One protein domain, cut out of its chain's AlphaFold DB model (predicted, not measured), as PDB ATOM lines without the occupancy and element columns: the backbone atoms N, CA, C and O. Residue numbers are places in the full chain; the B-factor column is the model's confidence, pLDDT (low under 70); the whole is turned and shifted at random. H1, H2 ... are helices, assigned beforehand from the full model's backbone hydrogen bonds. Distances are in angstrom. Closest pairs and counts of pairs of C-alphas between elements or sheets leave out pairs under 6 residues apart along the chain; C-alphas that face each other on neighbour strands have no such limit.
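Overview. This is residues 360 to 393 and 400 to 497 of the 537 residues of an uncharacterized protein of Ananas comosus var. bracteatus (UniProt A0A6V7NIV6). Two long helices, H3 and H5, lie side by side running opposite ways and make the long axis, with H1 packed across both. H4 is at the turn between them; at the far end the backbone folds back through H6 into H7, and small H2 is near H3. The printed part has 132 residues with seven named helices, H1 to H7 in order, and no named strand: all helix. It is only just loose, close to compact, with a radius of gyration of the C-alphas of 17.2 A, and spans 60 by 32 by 24 A.

Arrangement. H1, residues 360 to 374, touches the hub H3, residues 405 to 432, with residues 364 to 369 alone, about perpendicular at 77 degrees; the closest C-alphas, of Leu 365 and Ala 424, are 6.4 A apart. H2, residues 383 to 387, only just touches H3, with 3 pairs of C-alphas within 8 A, the closest those of Ile 386 and Arg 417. H3 touches H5, residues 445 to 470, at a shallow tilt of 23 degrees, opposite ways; the closest C-alphas, of Glu 416 and Ala 454, are 5.3 A apart. H4, residues 437 to 443, touches residues 427 to 431 of H3 alone; the closest C-alphas are those of Tyr 430 and Ala 440, 5.2 A. H5 and H6, residues 475 to 482, form a hairpin. H7, residues 484 to 492, is close to H5 but not clearly touching. Every O i to N i+4 pair is within hydrogen-bond range except in H2, 0 of 1, where 2 of 2 O i to N i+3 pairs are.

Along the chain. H1 begins at C-alpha 360 (-74.915, 143.543, 127.552). H3 measures 40.6 A and H5 37.2 A. H7 ends at C-alpha 492 (-77.638, 122.371, 121.312).

Size, cuts and confidence. The farthest C-alphas, of Gly 434 and Gly 474, are 60.2 A apart. Residues 394 to 399 are not printed; C-alphas 393 and 400 are 13.5 A apart. Residues 483 to 497 have pLDDT under 70.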
ATOM      1  N   VAL A 360     -75.618 143.982 128.761       97.56
ATOM      2  CA  VAL A 360     -74.915 143.543 127.552       97.56
ATOM      3  C   VAL A 360     -75.590 144.132 126.316       97.56
ATOM      4  O   VAL A 360     -74.961 144.902 125.592       97.56
ATOM      5  N   SER A 361     -76.883 143.874 126.112       97.69
ATOM      6  CA  SER A 361     -77.617 144.365 124.935       97.69
ATOM      7  C   SER A 361     -77.605 145.889 124.807       97.69
ATOM      8  O   SER A 361     -77.308 146.421 123.737       97.69
ATOM      9  N   LYS A 362     -77.797 146.620 125.912       97.25
ATOM     10  CA  LYS A 362     -77.710 148.087 125.929       97.25
ATOM     11  C   LYS A 362     -76.334 148.598 125.493       97.25
ATOM     12  O   LYS A 362     -76.251 149.625 124.812       97.25
ATOM     13  N   ALA A 363     -75.255 147.920 125.882       97.38
ATOM     14  CA  ALA A 363     -73.908 148.280 125.456       97.38
ATOM     15  C   ALA A 363     -73.684 148.018 123.958       97.38
ATOM     16  O   ALA A 363     -73.131 148.883 123.273       97.38
ATOM     17  N   LEU A 364     -74.164 146.878 123.448       98.19
ATOM     18  CA  LEU A 364     -74.091 146.525 122.025       98.19
ATOM     19  C   LEU A 364     -74.869 147.523 121.164       98.19
ATOM     20  O   LEU A 364     -74.312 148.097 120.227       98.19
ATOM     21  N   LEU A 365     -76.116 147.813 121.540       97.94
ATOM     22  CA  LEU A 365     -76.967 148.782 120.854       97.94
ATOM     23  C   LEU A 365     -76.332 150.179 120.838       97.94
ATOM     24  O   LEU A 365     -76.354 150.872 119.818       97.94
ATOM     25  N   ARG A 366     -75.731 150.610 121.955       97.12
ATOM     26  CA  ARG A 366     -75.044 151.908 122.040       97.12
ATOM     27  C   ARG A 366     -73.883 151.992 121.051       97.12
ATOM     28  O   ARG A 366     -73.792 152.987 120.331       97.12
ATOM     29  N   GLU A 367     -73.008 150.989 121.030       97.69
ATOM     30  CA  GLU A 367     -71.860 150.950 120.115       97.69
ATOM     31  C   GLU A 367     -72.338 150.932 118.654       97.69
ATOM     32  O   GLU A 367     -71.873 151.734 117.842       97.69
ATOM     33  N   TYR A 368     -73.349 150.111 118.347       97.94
ATOM     34  CA  TYR A 368     -73.959 150.008 117.022       97.94
ATOM     35  C   TYR A 368     -74.543 151.333 116.524       97.94
ATOM     36  O   TYR A 368     -74.177 151.817 115.453       97.94
ATOM     37  N   VAL A 369     -75.400 151.983 117.316       97.12
ATOM     38  CA  VAL A 369     -76.038 153.251 116.928       97.12
ATOM     39  C   VAL A 369     -75.005 154.367 116.756       97.12
ATOM     40  O   VAL A 369     -75.131 155.191 115.845       97.12
ATOM     41  N   VAL A 370     -73.967 154.418 117.599       96.88
ATOM     42  CA  VAL A 370     -72.878 155.400 117.456       96.88
ATOM     43  C   VAL A 370     -72.087 155.155 116.170       96.88
ATOM     44  O   VAL A 370     -71.803 156.118 115.452       96.88
ATOM     45  N   ALA A 371     -71.764 153.896 115.867       97.31
ATOM     46  CA  ALA A 371     -71.058 153.510 114.651       97.31
ATOM     47  C   ALA A 371     -71.858 153.871 113.391       97.31
ATOM     48  O   ALA A 371     -71.335 154.559 112.510       97.31
ATOM     49  N   GLN A 372     -73.150 153.527 113.363       96.69
ATOM     50  CA  GLN A 372     -74.065 153.845 112.263       96.69
ATOM     51  C   GLN A 372     -74.190 155.356 112.035       96.69
ATOM     52  O   GLN A 372     -74.003 155.841 110.919       96.69
ATOM     53  N   LYS A 373     -74.417 156.138 113.101       97.12
ATOM     54  CA  LYS A 373     -74.548 157.604 113.005       97.12
ATOM     55  C   LYS A 373     -73.285 158.278 112.479       97.12
ATOM     56  O   LYS A 373     -73.370 159.228 111.706       97.12
ATOM     57  N   LYS A 374     -72.113 157.807 112.908       97.62
ATOM     58  CA  LYS A 374     -70.819 158.371 112.502       97.62
ATOM     59  C   LYS A 374     -70.277 157.765 111.207       97.62
ATOM     60  O   LYS A 374     -69.258 158.248 110.721       97.62
ATOM     61  N   LYS A 375     -70.934 156.735 110.660       97.25
ATOM     62  CA  LYS A 375     -70.438 155.927 109.535       97.25
ATOM     63  C   LYS A 375     -69.007 155.430 109.777       97.25
ATOM     64  O   LYS A 375     -68.170 155.457 108.877       97.25
ATOM     65  N   ILE A 376     -68.712 155.037 111.016       97.44
ATOM     66  CA  ILE A 376     -67.412 154.476 111.406       97.44
ATOM     67  C   ILE A 376     -67.544 152.968 111.601       97.44
ATOM     68  O   ILE A 376     -68.594 152.513 112.052       97.44
ATOM     69  N   PRO A 377     -66.489 152.192 111.305       97.56
ATOM     70  CA  PRO A 377     -66.503 150.765 111.582       97.56
ATOM     71  C   PRO A 377     -66.535 150.495 113.095       97.56
ATOM     72  O   PRO A 377     -65.903 151.216 113.876       97.56
ATOM     73  N   LEU A 378     -67.227 149.426 113.484       97.12
ATOM     74  CA  LEU A 378     -67.270 148.862 114.833       97.12
ATOM     75  C   LEU A 378     -65.894 148.299 115.208       97.12
ATOM     76  O   LEU A 378     -65.290 147.570 114.429       97.12
ATOM     77  N   ARG A 379     -65.354 148.658 116.375       94.38
ATOM     78  CA  ARG A 379     -63.982 148.268 116.784       94.38
ATOM     79  C   ARG A 379     -63.891 147.734 118.211       94.38
ATOM     80  O   ARG A 379     -62.803 147.703 118.787       94.38
ATOM     81  N   ARG A 380     -65.034 147.504 118.845       92.75
ATOM     82  CA  ARG A 380     -65.119 147.167 120.262       92.75
ATOM     83  C   ARG A 380     -66.162 146.088 120.463       92.75
ATOM     84  O   ARG A 380     -67.020 145.859 119.615       92.75
ATOM     85  N   LEU A 381     -66.077 145.473 121.638       94.38
ATOM     86  CA  LEU A 381     -67.005 144.457 122.116       94.38
ATOM     87  C   LEU A 381     -67.032 143.174 121.272       94.38
ATOM     88  O   LEU A 381     -67.871 142.340 121.539       94.38
ATOM     89  N   GLY A 382     -66.131 142.949 120.309       94.69
ATOM     90  CA  GLY A 382     -66.213 141.750 119.462       94.69
ATOM     91  C   GLY A 382     -67.162 141.907 118.264       94.69
ATOM     92  O   GLY A 382     -67.453 140.928 117.579       94.69
ATOM     93  N   LEU A 383     -67.654 143.124 118.001       96.56
ATOM     94  CA  LEU A 383     -68.563 143.436 116.891       96.56
ATOM     95  C   LEU A 383     -67.830 143.729 115.571       96.56
ATOM     96  O   LEU A 383     -68.433 144.211 114.613       96.56
ATOM     97  N   GLU A 384     -66.522 143.474 115.496       96.44
ATOM     98  CA  GLU A 384     -65.704 143.768 114.316       96.44
ATOM     99  C   GLU A 384     -66.193 143.010 113.076       96.44
ATOM    100  O   GLU A 384     -66.166 143.560 111.973       96.44
ATOM    101  N   HIS A 385     -66.711 141.797 113.275       95.62
ATOM    102  CA  HIS A 385     -67.259 140.943 112.225       95.62
ATOM    103  C   HIS A 385     -68.494 141.555 111.535       95.62
ATOM    104  O   HIS A 385     -68.846 141.127 110.444       95.62
ATOM    105  N   ILE A 386     -69.163 142.562 112.115       96.81
ATOM    106  CA  ILE A 386     -70.308 143.255 111.488       96.81
ATOM    107  C   ILE A 386     -69.857 144.204 110.370       96.81
ATOM    108  O   ILE A 386     -70.629 144.506 109.464       96.81
ATOM    109  N   ASN A 387     -68.602 144.666 110.405       97.00
ATOM    110  CA  ASN A 387     -68.060 145.520 109.345       97.00
ATOM    111  C   ASN A 387     -67.750 144.747 108.064       97.00
ATOM    112  O   ASN A 387     -67.580 145.350 107.003       97.00
ATOM    113  N   GLU A 388     -67.598 143.433 108.182       95.62
ATOM    114  CA  GLU A 388     -67.339 142.556 107.056       95.62
ATOM    115  C   GLU A 388     -68.644 142.290 106.289       95.62
ATOM    116  O   GLU A 388     -69.738 142.341 106.875       95.62
ATOM    117  N   PRO A 389     -68.563 141.987 104.980       95.44
ATOM    118  CA  PRO A 389     -69.716 141.534 104.213       95.44
ATOM    119  C   PRO A 389     -70.489 140.430 104.943       95.44
ATOM    120  O   PRO A 389     -69.947 139.713 105.786       95.44
ATOM    121  N   CYS A 390     -71.786 140.320 104.658       92.88
ATOM    122  CA  CYS A 390     -72.579 139.196 105.154       92.88
ATOM    123  C   CYS A 390     -71.892 137.894 104.740       92.88
ATOM    124  O   CYS A 390     -71.592 137.758 103.551       92.88
ATOM    125  N   PRO A 391     -71.555 136.994 105.682       92.00
ATOM    126  CA  PRO A 391     -70.935 135.740 105.306       92.00
ATOM    127  C   PRO A 391     -71.891 134.970 104.396       92.00
ATOM    128  O   PRO A 391     -73.074 134.833 104.697       92.00
ATOM    129  N   ASP A 392     -71.351 134.507 103.276       91.19
ATOM    130  CA  ASP A 392     -72.080 133.716 102.293       91.19
ATOM    131  C   ASP A 392     -72.204 132.275 102.802       91.19
ATOM    132  O   ASP A 392     -71.196 131.633 103.129       91.19
ATOM    133  N   ILE A 393     -73.438 131.792 102.942       88.00
ATOM    134  CA  ILE A 393     -73.723 130.407 103.317       88.00
ATOM    135  C   ILE A 393     -73.946 129.630 102.021       88.00
ATOM    136  O   ILE A 393     -74.864 129.913 101.258       88.00
ATOM    137  N   SER A 400     -68.967 117.971 106.072       87.62
ATOM    138  CA  SER A 400     -67.678 118.650 106.263       87.62
ATOM    139  C   SER A 400     -67.788 120.173 106.390       87.62
ATOM    140  O   SER A 400     -67.037 120.771 107.160       87.62
ATOM    141  N   ILE A 401     -68.724 120.810 105.674       89.00
ATOM    142  CA  ILE A 401     -68.961 122.259 105.757       89.00
ATOM    143  C   ILE A 401     -69.617 122.603 107.093       89.00
ATOM    144  O   ILE A 401     -69.125 123.499 107.778       89.00
ATOM    145  N   LEU A 402     -70.643 121.853 107.510       85.62
ATOM    146  CA  LEU A 402     -71.331 122.055 108.794       85.62
ATOM    147  C   LEU A 402     -70.385 121.913 109.994       85.62
ATOM    148  O   LEU A 402     -70.506 122.622 110.994       85.62
ATOM    149  N   ARG A 403     -69.402 121.015 109.886       83.38
ATOM    150  CA  ARG A 403     -68.357 120.815 110.901       83.38
ATOM    151  C   ARG A 403     -67.233 121.846 110.830       83.38
ATOM    152  O   ARG A 403     -66.435 121.925 111.763       83.38
ATOM    153  N   SER A 404     -67.160 122.639 109.763       88.44
ATOM    154  CA  SER A 404     -66.095 123.622 109.608       88.44
ATOM    155  C   SER A 404     -66.252 124.772 110.603       88.44
ATOM    156  O   SER A 404     -67.321 125.369 110.739       88.44
ATOM    157  N   PHE A 405     -65.140 125.127 111.254       88.69
ATOM    158  CA  PHE A 405     -65.030 126.297 112.132       88.69
ATOM    159  C   PHE A 405     -65.617 127.553 111.476       88.69
ATOM    160  O   PHE A 405     -66.425 128.260 112.069       88.69
ATOM    161  N   LYS A 406     -65.246 127.793 110.212       91.56
ATOM    162  CA  LYS A 406     -65.651 128.983 109.463       91.56
ATOM    163  C   LYS A 406     -67.169 129.066 109.313       91.56
ATOM    164  O   LYS A 406     -67.737 130.120 109.574       91.56
ATOM    165  N   PHE A 407     -67.817 127.974 108.908       91.44
ATOM    166  CA  PHE A 407     -69.270 127.943 108.764       91.44
ATOM    167  C   PHE A 407     -69.968 128.220 110.099       91.44
ATOM    168  O   PHE A 407     -70.850 129.067 110.175       91.44
ATOM    169  N   GLN A 408     -69.523 127.570 111.170       88.94
ATOM    170  CA  GLN A 408     -70.140 127.711 112.488       88.94
ATOM    171  C   GLN A 408     -70.004 129.132 113.022       88.94
ATOM    172  O   GLN A 408     -70.997 129.743 113.402       88.94
ATOM    173  N   THR A 409     -68.797 129.703 112.990       92.44
ATOM    174  CA  THR A 409     -68.594 131.104 113.369       92.44
ATOM    175  C   THR A 409     -69.470 132.033 112.529       92.44
ATOM    176  O   THR A 409     -70.084 132.941 113.084       92.44
ATOM    177  N   ASN A 410     -69.601 131.776 111.224       94.00
ATOM    178  CA  ASN A 410     -70.457 132.570 110.346       94.00
ATOM    179  C   ASN A 410     -71.934 132.535 110.768       94.00
ATOM    180  O   ASN A 410     -72.552 133.594 110.808       94.00
ATOM    181  N   ILE A 411     -72.489 131.373 111.129       93.94
ATOM    182  CA  ILE A 411     -73.885 131.260 111.591       93.94
ATOM    183  C   ILE A 411     -74.125 132.081 112.865       93.94
ATOM    184  O   ILE A 411     -75.091 132.841 112.941       93.94
ATOM    185  N   PHE A 412     -73.222 132.001 113.845       94.56
ATOM    186  CA  PHE A 412     -73.343 132.787 115.077       94.56
ATOM    187  C   PHE A 412     -73.203 134.295 114.821       94.56
ATOM    188  O   PHE A 412     -73.978 135.087 115.358       94.56
ATOM    189  N   CYS A 413     -72.266 134.694 113.955       95.44
ATOM    190  CA  CYS A 413     -72.123 136.077 113.498       95.44
ATOM    191  C   CYS A 413     -73.385 136.585 112.779       95.44
ATOM    192  O   CYS A 413     -73.763 137.740 112.957       95.44
ATOM    193  N   LEU A 414     -74.042 135.752 111.964       95.69
ATOM    194  CA  LEU A 414     -75.281 136.117 111.270       95.69
ATOM    195  C   LEU A 414     -76.427 136.350 112.248       95.69
ATOM    196  O   LEU A 414     -77.082 137.386 112.166       95.69
ATOM    197  N   ARG A 415     -76.631 135.423 113.191       96.25
ATOM    198  CA  ARG A 415     -77.689 135.530 114.204       96.25
ATOM    199  C   ARG A 415     -77.525 136.784 115.063       96.25
ATOM    200  O   ARG A 415     -78.478 137.539 115.226       96.25
ATOM    201  N   GLU A 416     -76.325 137.037 115.581       97.44
ATOM    202  CA  GLU A 416     -76.051 138.233 116.389       97.44
ATOM    203  C   GLU A 416     -76.217 139.526 115.573       97.44
ATOM    204  O   GLU A 416     -76.835 140.481 116.048       97.44
ATOM    205  N   ARG A 417     -75.720 139.558 114.329       97.56
ATOM    206  CA  ARG A 417     -75.851 140.715 113.433       97.56
ATOM    207  C   ARG A 417     -77.313 141.039 113.125       97.56
ATOM    208  O   ARG A 417     -77.687 142.213 113.141       97.56
ATOM    209  N   ASP A 418     -78.114 140.022 112.823       97.31
ATOM    210  CA  ASP A 418     -79.540 140.172 112.542       97.31
ATOM    211  C   ASP A 418     -80.300 140.700 113.769       97.31
ATOM    212  O   ASP A 418     -80.982 141.725 113.677       97.31
ATOM    213  N   LEU A 419     -80.104 140.078 114.936       98.00
ATOM    214  CA  LEU A 419     -80.721 140.512 116.194       98.00
ATOM    215  C   LEU A 419     -80.334 141.951 116.558       98.00
ATOM    216  O   LEU A 419     -81.199 142.740 116.930       98.00
ATOM    217  N   LEU A 420     -79.062 142.328 116.388       98.12
ATOM    218  CA  LEU A 420     -78.587 143.682 116.682       98.12
ATOM    219  C   LEU A 420     -79.239 144.727 115.773       98.12
ATOM    220  O   LEU A 420     -79.591 145.819 116.222       98.12
ATOM    221  N   LYS A 421     -79.398 144.397 114.487       97.88
ATOM    222  CA  LYS A 421     -80.066 145.274 113.527       97.88
ATOM    223  C   LYS A 421     -81.548 145.424 113.870       97.88
ATOM    224  O   LYS A 421     -82.027 146.555 113.931       97.88
ATOM    225  N   ARG A 422     -82.248 144.315 114.138       98.12
ATOM    226  CA  ARG A 422     -83.668 144.334 114.513       98.12
ATOM    227  C   ARG A 422     -83.908 145.107 115.812       98.12
ATOM    228  O   ARG A 422     -84.826 145.920 115.839       98.12
ATOM    229  N   ASP A 423     -83.071 144.932 116.837       98.25
ATOM    230  CA  ASP A 423     -83.192 145.678 118.104       98.25
ATOM    231  C   ASP A 423     -83.011 147.185 117.881       98.25
ATOM    232  O   ASP A 423     -83.813 148.001 118.341       98.25
ATOM    233  N   ALA A 424     -82.020 147.580 117.076       98.31
ATOM    234  CA  ALA A 424     -81.821 148.983 116.726       98.31
ATOM    235  C   ALA A 424     -83.004 149.585 115.950       98.31
ATOM    236  O   ALA A 424     -83.392 150.734 116.210       98.31
ATOM    237  N   ASP A 425     -83.583 148.824 115.021       98.19
ATOM    238  CA  ASP A 425     -84.755 149.235 114.251       98.19
ATOM    239  C   ASP A 425     -85.996 149.348 115.154       98.19
ATOM    240  O   ASP A 425     -86.707 150.352 115.092       98.19
ATOM    241  N   GLU A 426     -86.234 148.386 116.049       98.38
ATOM    242  CA  GLU A 426     -87.369 148.390 116.978       98.38
ATOM    243  C   GLU A 426     -87.286 149.545 117.992       98.38
ATOM    244  O   GLU A 426     -88.253 150.297 118.167       98.38
ATOM    245  N   VAL A 427     -86.113 149.783 118.591       98.25
ATOM    246  CA  VAL A 427     -85.886 150.947 119.465       98.25
ATOM    247  C   VAL A 427     -86.139 152.254 118.712       98.25
ATOM    248  O   VAL A 427     -86.757 153.177 119.254       98.25
ATOM    249  N   SER A 428     -85.705 152.341 117.452       98.06
ATOM    250  CA  SER A 428     -85.947 153.515 116.608       98.06
ATOM    251  C   SER A 428     -87.437 153.705 116.305       98.06
ATOM    252  O   SER A 428     -87.931 154.833 116.339       98.06
ATOM    253  N   GLN A 429     -88.182 152.620 116.073       98.38
ATOM    254  CA  GLN A 429     -89.631 152.665 115.862       98.38
ATOM    255  C   GLN A 429     -90.387 153.157 117.102       98.38
ATOM    256  O   GLN A 429     -91.300 153.973 116.966       98.38
ATOM    257  N   TYR A 430     -90.026 152.708 118.308       98.50
ATOM    258  CA  TYR A 430     -90.643 153.220 119.539       98.50
ATOM    259  C   TYR A 430     -90.338 154.706 119.752       98.50
ATOM    260  O   TYR A 430     -91.246 155.477 120.062       98.50
ATOM    261  N   GLN A 431     -89.101 155.145 119.500       98.25
ATOM    262  CA  GLN A 431     -88.749 156.569 119.578       98.25
ATOM    263  C   GLN A 431     -89.536 157.415 118.570       98.25
ATOM    264  O   GLN A 431     -90.012 158.497 118.910       98.25
ATOM    265  N   ALA A 432     -89.748 156.912 117.349       98.12
ATOM    266  CA  ALA A 432     -90.567 157.587 116.341       98.12
ATOM    267  C   ALA A 432     -92.045 157.724 116.760       98.12
ATOM    268  O   ALA A 432     -92.718 158.661 116.334       98.12
ATOM    269  N   LYS A 433     -92.542 156.833 117.630       98.44
ATOM    270  CA  LYS A 433     -93.880 156.913 118.246       98.44
ATOM    271  C   LYS A 433     -93.950 157.891 119.428       98.44
ATOM    272  O   LYS A 433     -95.021 158.061 120.004       98.44
ATOM    273  N   GLY A 434     -92.844 158.550 119.779       98.25
ATOM    274  CA  GLY A 434     -92.766 159.515 120.877       98.25
ATOM    275  C   GLY A 434     -92.371 158.913 122.226       98.25
ATOM    276  O   GLY A 434     -92.396 159.628 123.228       98.25
ATOM    277  N   GLU A 435     -91.990 157.633 122.275       98.62
ATOM    278  CA  GLU A 435     -91.458 157.030 123.497       98.62
ATOM    279  C   GLU A 435     -90.092 157.634 123.848       98.62
ATOM    280  O   GLU A 435     -89.277 157.939 122.971       98.62
ATOM    281  N   SER A 436     -89.808 157.783 125.147       98.06
ATOM    282  CA  SER A 436     -88.465 158.175 125.586       98.06
ATOM    283  C   SER A 436     -87.447 157.096 125.215       98.06
ATOM    284  O   SER A 436     -87.796 155.931 125.020       98.06
ATOM    285  N   LYS A 437     -86.161 157.452 125.155       95.81
ATOM    286  CA  LYS A 437     -85.095 156.495 124.829       95.81
ATOM    287  C   LYS A 437     -85.075 155.310 125.799       95.81
ATOM    288  O   LYS A 437     -84.972 154.168 125.369       95.81
ATOM    289  N   GLU A 438     -85.206 155.582 127.095       95.25
ATOM    290  CA  GLU A 438     -85.231 154.571 128.155       95.25
ATOM    291  C   GLU A 438     -86.458 153.669 128.022       95.25
ATOM    292  O   GLU A 438     -86.356 152.452 128.168       95.25
ATOM    293  N   ARG A 439     -87.616 154.261 127.706       97.50
ATOM    294  CA  ARG A 439     -88.860 153.519 127.522       97.50
ATOM    295  C   ARG A 439     -88.823 152.660 126.262       97.50
ATOM    296  O   ARG A 439     -89.250 151.517 126.327       97.50
ATOM    297  N   ALA A 440     -88.264 153.168 125.167       98.06
ATOM    298  CA  ALA A 440     -88.067 152.424 123.927       98.06
ATOM    299  C   ALA A 440     -87.180 151.188 124.140       98.06
ATOM    300  O   ALA A 440     -87.575 150.096 123.749       98.06
ATOM    301  N   THR A 441     -86.041 151.334 124.830       94.88
ATOM    302  CA  THR A 441     -85.165 150.198 125.180       94.88
ATOM    303  C   THR A 441     -85.853 149.195 126.109       94.88
ATOM    304  O   THR A 441     -85.660 147.994 125.971       94.88
ATOM    305  N   LEU A 442     -86.679 149.656 127.052       95.88
ATOM    306  CA  LEU A 442     -87.451 148.754 127.914       95.88
ATOM    307  C   LEU A 442     -88.538 147.992 127.135       95.88
ATOM    308  O   LEU A 442     -88.846 146.850 127.469       95.88
ATOM    309  N   LEU A 443     -89.148 148.620 126.125       97.69
ATOM    310  CA  LEU A 443     -90.176 147.996 125.289       97.69
ATOM    311  C   LEU A 443     -89.593 146.968 124.308       97.69
ATOM    312  O   LEU A 443     -90.273 145.980 124.045       97.69
ATOM    313  N   SER A 444     -88.352 147.146 123.837       97.56
ATOM    314  CA  SER A 444     -87.637 146.168 122.996       97.56
ATOM    315  C   SER A 444     -86.921 145.066 123.793       97.56
ATOM    316  O   SER A 444     -86.175 144.273 123.223       97.56
ATOM    317  N   TYR A 445     -87.148 144.980 125.112       95.81
ATOM    318  CA  TYR A 445     -86.406 144.078 125.999       95.81
ATOM    319  C   TYR A 445     -86.360 142.601 125.553       95.81
ATOM    320  O   TYR A 445     -85.270 142.039 125.603       95.81
ATOM    321  N   PRO A 446     -87.457 141.962 125.092       95.94
ATOM    322  CA  PRO A 446     -87.390 140.565 124.652       95.94
ATOM    323  C   PRO A 446     -86.348 140.336 123.547       95.94
ATOM    324  O   PRO A 446     -85.551 139.407 123.626       95.94
ATOM    325  N   LEU A 447     -86.290 141.238 122.563       97.19
ATOM    326  CA  LEU A 447     -85.318 141.171 121.474       97.19
ATOM    327  C   LEU A 447     -83.896 141.509 121.950       97.19
ATOM    328  O   LEU A 447     -82.921 140.913 121.494       97.19
ATOM    329  N   ALA A 448     -83.780 142.439 122.899       96.69
ATOM    330  CA  ALA A 448     -82.518 142.776 123.542       96.69
ATOM    331  C   ALA A 448     -81.939 141.582 124.332       96.69
ATOM    332  O   ALA A 448     -80.731 141.350 124.308       96.69
ATOM    333  N   GLU A 449     -82.780 140.793 125.003       96.81
ATOM    334  CA  GLU A 449     -82.360 139.573 125.700       96.81
ATOM    335  C   GLU A 449     -81.819 138.524 124.720       96.81
ATOM    336  O   GLU A 449     -80.717 138.009 124.921       96.81
ATOM    337  N   ASP A 450     -82.530 138.276 123.615       97.00
ATOM    338  CA  ASP A 450     -82.081 137.361 122.560       97.00
ATOM    339  C   ASP A 450     -80.750 137.804 121.940       97.00
ATOM    340  O   ASP A 450     -79.863 136.980 121.700       97.00
ATOM    341  N   LEU A 451     -80.575 139.111 121.719       98.12
ATOM    342  CA  LEU A 451     -79.316 139.695 121.259       98.12
ATOM    343  C   LEU A 451     -78.175 139.431 122.252       98.12
ATOM    344  O   LEU A 451     -77.094 139.003 121.846       98.12
ATOM    345  N   ALA A 452     -78.393 139.683 123.545       97.69
ATOM    346  CA  ALA A 452     -77.377 139.448 124.571       97.69
ATOM    347  C   ALA A 452     -76.993 137.966 124.668       97.69
ATOM    348  O   ALA A 452     -75.810 137.636 124.807       97.69
ATOM    349  N   ARG A 453     -77.975 137.073 124.526       96.19
ATOM    350  CA  ARG A 453     -77.764 135.627 124.473       96.19
ATOM    351  C   ARG A 453     -76.925 135.232 123.257       96.19
ATOM    352  O   ARG A 453     -75.871 134.627 123.431       96.19
ATOM    353  N   ALA A 454     -77.314 135.658 122.053       96.38
ATOM    354  CA  ALA A 454     -76.579 135.361 120.821       96.38
ATOM    355  C   ALA A 454     -75.131 135.886 120.855       96.38
ATOM    356  O   ALA A 454     -74.201 135.188 120.446       96.38
ATOM    357  N   PHE A 455     -74.927 137.089 121.401       97.50
ATOM    358  CA  PHE A 455     -73.602 137.667 121.625       97.50
ATOM    359  C   PHE A 455     -72.736 136.796 122.543       97.50
ATOM    360  O   PHE A 455     -71.566 136.513 122.256       97.50
ATOM    361  N   THR A 456     -73.315 136.367 123.664       96.56
ATOM    362  CA  THR A 456     -72.619 135.576 124.682       96.56
ATOM    363  C   THR A 456     -72.262 134.199 124.136       96.56
ATOM    364  O   THR A 456     -71.114 133.772 124.243       96.56
ATOM    365  N   GLU A 457     -73.194 133.538 123.452       94.62
ATOM    366  CA  GLU A 457     -72.967 132.238 122.821       94.62
ATOM    367  C   GLU A 457     -71.873 132.297 121.744       94.62
ATOM    368  O   GLU A 457     -70.968 131.459 121.746       94.62
ATOM    369  N   ARG A 458     -71.883 133.321 120.872       94.88
ATOM    370  CA  ARG A 458     -70.802 133.537 119.894       94.88
ATOM    371  C   ARG A 458     -69.457 133.727 120.592       94.88
ATOM    372  O   ARG A 458     -68.449 133.179 120.145       94.88
ATOM    373  N   THR A 459     -69.430 134.495 121.678       95.19
ATOM    374  CA  THR A 459     -68.204 134.765 122.445       95.19
ATOM    375  C   THR A 459     -67.658 133.495 123.103       95.19
ATOM    376  O   THR A 459     -66.450 133.248 123.056       95.19
ATOM    377  N   ILE A 460     -68.531 132.647 123.654       92.81
ATOM    378  CA  ILE A 460     -68.148 131.341 124.206       92.81
ATOM    379  C   ILE A 460     -67.586 130.446 123.098       92.81
ATOM    380  O   ILE A 460     -66.496 129.896 123.256       92.81
ATOM    381  N   LEU A 461     -68.280 130.349 121.958       90.88
ATOM    382  CA  LEU A 461     -67.830 129.570 120.805       90.88
ATOM    383  C   LEU A 461     -66.436 130.020 120.349       90.88
ATOM    384  O   LEU A 461     -65.531 129.202 120.210       90.88
ATOM    385  N   GLN A 462     -66.238 131.326 120.173       92.62
ATOM    386  CA  GLN A 462     -64.949 131.889 119.784       92.62
ATOM    387  C   GLN A 462     -63.849 131.549 120.799       92.62
ATOM    388  O   GLN A 462     -62.760 131.139 120.403       92.62
ATOM    389  N   THR A 463     -64.139 131.651 122.097       93.06
ATOM    390  CA  THR A 463     -63.182 131.333 123.169       93.06
ATOM    391  C   THR A 463     -62.764 129.861 123.142       93.06
ATOM    392  O   THR A 463     -61.577 129.555 123.267       93.06
ATOM    393  N   ILE A 464     -63.718 128.946 122.939       90.31
ATOM    394  CA  ILE A 464     -63.447 127.506 122.814       90.31
ATOM    395  C   ILE A 464     -62.530 127.244 121.618       90.31
ATOM    396  O   ILE A 464     -61.533 126.532 121.741       90.31
ATOM    397  N   LEU A 465     -62.833 127.850 120.474       89.25
ATOM    398  CA  LEU A 465     -62.096 127.613 119.237       89.25
ATOM    399  C   LEU A 465     -60.693 128.232 119.281       89.25
ATOM    400  O   LEU A 465     -59.734 127.631 118.806       89.25
ATOM    401  N   GLU A 466     -60.532 129.401 119.902       91.81
ATOM    402  CA  GLU A 466     -59.217 129.994 120.166       91.81
ATOM    403  C   GLU A 466     -58.362 129.099 121.075       91.81
ATOM    404  O   GLU A 466     -57.171 128.904 120.807       91.81
ATOM    405  N   ALA A 467     -58.965 128.505 122.111       91.69
ATOM    406  CA  ALA A 467     -58.284 127.552 122.982       91.69
ATOM    407  C   ALA A 467     -57.872 126.279 122.224       91.69
ATOM    408  O   ALA A 467     -56.725 125.847 122.339       91.69
ATOM    409  N   GLU A 468     -58.765 125.718 121.404       90.25
ATOM    410  CA  GLU A 468     -58.503 124.543 120.564       90.25
ATOM    411  C   GLU A 468     -57.362 124.795 119.565       90.25
ATOM    412  O   GLU A 468     -56.420 124.002 119.453       90.25
ATOM    413  N   MET A 469     -57.392 125.937 118.869       89.38
ATOM    414  CA  MET A 469     -56.345 126.329 117.923       89.38
ATOM    415  C   MET A 469     -54.978 126.463 118.602       89.38
ATOM    416  O   MET A 469     -53.963 126.102 117.997       89.38
ATOM    417  N   GLY A 470     -54.956 126.928 119.856       93.69
ATOM    418  CA  GLY A 470     -53.754 127.079 120.675       93.69
ATOM    419  C   GLY A 470     -53.136 125.767 121.173       93.69
ATOM    420  O   GLY A 470     -51.987 125.780 121.623       93.69
ATOM    421  N   LEU A 471     -53.842 124.635 121.084       94.81
ATOM    422  CA  LEU A 471     -53.300 123.345 121.507       94.81
ATOM    423  C   LEU A 471     -52.233 122.828 120.525       94.81
ATOM    424  O   LEU A 471     -52.397 122.951 119.301       94.81
ATOM    425  N   PRO A 472     -51.147 122.209 121.029       96.38
ATOM    426  CA  PRO A 472     -50.199 121.510 120.175       96.38
ATOM    427  C   PRO A 472     -50.882 120.308 119.498       96.38
ATOM    428  O   PRO A 472     -51.826 119.745 120.058       96.38
ATOM    429  N   PRO A 473     -50.421 119.886 118.306       95.38
ATOM    430  CA  PRO A 473     -50.888 118.647 117.688       95.38
ATOM    431  C   PRO A 473     -50.734 117.459 118.647       95.38
ATOM    432  O   PRO A 473     -49.700 117.320 119.303       95.38
ATOM    433  N   GLY A 474     -51.759 116.613 118.729       94.06
ATOM    434  CA  GLY A 474     -51.762 115.421 119.572       94.06
ATOM    435  C   GLY A 474     -53.175 114.923 119.885       94.06
ATOM    436  O   GLY A 474     -54.147 115.585 119.512       94.06
ATOM    437  N   PRO A 475     -53.300 113.811 120.634       92.88
ATOM    438  CA  PRO A 475     -54.578 113.135 120.862       92.88
ATOM    439  C   PRO A 475     -55.647 114.029 121.487       92.88
ATOM    440  O   PRO A 475     -56.812 113.900 121.156       92.88
ATOM    441  N   LEU A 476     -55.265 114.970 122.357       89.88
ATOM    442  CA  LEU A 476     -56.210 115.913 122.960       89.88
ATOM    443  C   LEU A 476     -56.786 116.900 121.936       89.88
ATOM    444  O   LEU A 476     -57.966 117.219 121.997       89.88
ATOM    445  N   LYS A 477     -55.958 117.391 121.007       91.38
ATOM    446  CA  LYS A 477     -56.408 118.297 119.946       91.38
ATOM    447  C   LYS A 477     -57.255 117.551 118.928       91.38
ATOM    448  O   LYS A 477     -58.275 118.075 118.510       91.38
ATOM    449  N   GLU A 478     -56.838 116.341 118.565       87.56
ATOM    450  CA  GLU A 478     -57.628 115.453 117.716       87.56
ATOM    451  C   GLU A 478     -58.980 115.192 118.365       87.56
ATOM    452  O   GLU A 478     -59.974 115.513 117.739       87.56
ATOM    453  N   HIS A 479     -59.019 114.774 119.634       85.69
ATOM    454  CA  HIS A 479     -60.256 114.553 120.381       85.69
ATOM    455  C   HIS A 479     -61.108 115.821 120.437       85.69
ATOM    456  O   HIS A 479     -62.250 115.761 120.046       85.69
ATOM    457  N   LEU A 480     -60.590 117.001 120.789       83.00
ATOM    458  CA  LEU A 480     -61.410 118.227 120.817       83.00
ATOM    459  C   LEU A 480     -61.915 118.677 119.431       83.00
ATOM    460  O   LEU A 480     -63.011 119.231 119.339       83.00
ATOM    461  N   ALA A 481     -61.141 118.421 118.372       77.50
ATOM    462  CA  ALA A 481     -61.503 118.746 116.994       77.50
ATOM    463  C   ALA A 481     -62.502 117.742 116.393       77.50
ATOM    464  O   ALA A 481     -63.399 118.134 115.642       77.50
ATOM    465  N   THR A 482     -62.344 116.448 116.698       70.12
ATOM    466  CA  THR A 482     -63.224 115.363 116.239       70.12
ATOM    467  C   THR A 482     -64.445 115.192 117.118       70.12
ATOM    468  O   THR A 482     -65.477 114.731 116.634       70.12
ATOM    469  N   ASP A 483     -64.330 115.523 118.400       58.34
ATOM    470  CA  ASP A 483     -65.362 115.217 119.361       58.34
ATOM    471  C   ASP A 483     -66.555 116.112 119.176       58.34
ATOM    472  O   ASP A 483     -66.520 117.344 119.046       58.34
ATOM    473  N   GLU A 484     -67.647 115.401 119.354       56.84
ATOM    474  CA  GLU A 484     -68.948 115.898 119.660       56.84
ATOM    475  C   GLU A 484     -68.948 117.020 120.702       56.84
ATOM    476  O   GLU A 484     -69.907 117.742 120.718       56.84
ATOM    477  N   LEU A 485     -67.941 117.288 121.539       57.66
ATOM    478  CA  LEU A 485     -68.022 118.387 122.518       57.66
ATOM    479  C   LEU A 485     -68.186 119.765 121.882       57.66
ATOM    480  O   LEU A 485     -69.109 120.504 122.231       57.66
ATOM    481  N   SER A 486     -67.337 120.096 120.911       60.16
ATOM    482  CA  SER A 486     -67.519 121.340 120.181       60.16
ATOM    483  C   SER A 486     -68.790 121.203 119.328       60.16
ATOM    484  O   SER A 486     -69.619 122.097 119.319       60.16
ATOM    485  N   PHE A 487     -69.066 120.065 118.674       61.28
ATOM    486  CA  PHE A 487     -70.266 119.884 117.819       61.28
ATOM    487  C   PHE A 487     -71.620 119.870 118.577       61.28
ATOM    488  O   PHE A 487     -72.611 120.370 118.066       61.28
ATOM    489  N   ILE A 488     -71.658 119.396 119.818       58.69
ATOM    490  CA  ILE A 488     -72.805 119.301 120.734       58.69
ATOM    491  C   ILE A 488     -73.073 120.670 121.318       58.69
ATOM    492  O   ILE A 488     -74.228 121.073 121.362       58.69
ATOM    493  N   PHE A 489     -72.036 121.401 121.742       63.34
ATOM    494  CA  PHE A 489     -72.220 122.799 122.127       63.34
ATOM    495  C   PHE A 489     -72.742 123.611 120.928       63.34
ATOM    496  O   PHE A 489     -73.599 124.473 121.089       63.34
ATOM    497  N   ARG A 490     -72.301 123.258 119.711       61.25
ATOM    498  CA  ARG A 490     -72.705 123.883 118.444       61.25
ATOM    499  C   ARG A 490     -74.139 123.555 117.989       61.25
ATOM    500  O   ARG A 490     -74.782 124.465 117.485       61.25
ATOM    501  N   LEU A 491     -74.647 122.330 118.181       56.50
ATOM    502  CA  LEU A 491     -76.033 121.941 117.842       56.50
ATOM    503  C   LEU A 491     -77.045 122.267 118.949       56.50
ATOM    504  O   LEU A 491     -78.157 122.696 118.672       56.50
ATOM    505  N   LYS A 492     -76.679 122.111 120.228       61.41
ATOM    506  CA  LYS A 492     -77.638 122.371 121.312       61.41
ATOM    507  C   LYS A 492     -78.027 123.830 121.429       61.41
ATOM    508  O   LYS A 492     -79.147 124.107 121.830       61.41
ATOM    509  N   ILE A 493     -77.116 124.750 121.123       57.50
ATOM    510  CA  ILE A 493     -77.417 126.180 121.206       57.50
ATOM    511  C   ILE A 493     -78.433 126.599 120.135       57.50
ATOM    512  O   ILE A 493     -79.247 127.484 120.386       57.50
ATOM    513  N   THR A 494     -78.456 125.936 118.976       52.06
ATOM    514  CA  THR A 494     -79.514 126.148 117.978       52.06
ATOM    515  C   THR A 494     -80.861 125.554 118.402       52.06
ATOM    516  O   THR A 494     -81.889 126.111 118.033       52.06
ATOM    517  N   ASP A 495     -80.870 124.520 119.248       48.66
ATOM    518  CA  ASP A 495     -82.092 123.836 119.705       48.66
ATOM    519  C   ASP A 495     -82.750 124.472 120.955       48.66
ATOM    520  O   ASP A 495     -83.817 124.039 121.385       48.66
ATOM    521  N   GLN A 496     -82.132 125.480 121.592       43.97
ATOM    522  CA  GLN A 496     -82.584 126.037 122.884       43.97
ATOM    523  C   GLN A 496     -83.673 127.130 122.800       43.97
ATOM    524  O   GLN A 496     -83.879 127.857 123.775       43.97
ATOM    525  N   GLN A 497     -84.415 127.269 121.697       41.28
ATOM    526  CA  GLN A 497     -85.670 128.022 121.789       41.28
ATOM    527  C   GLN A 497     -86.688 127.190 122.575       41.28
ATOM    528  O   GLN A 497     -87.136 126.151 122.109       41.28
TER     529      GLN A 497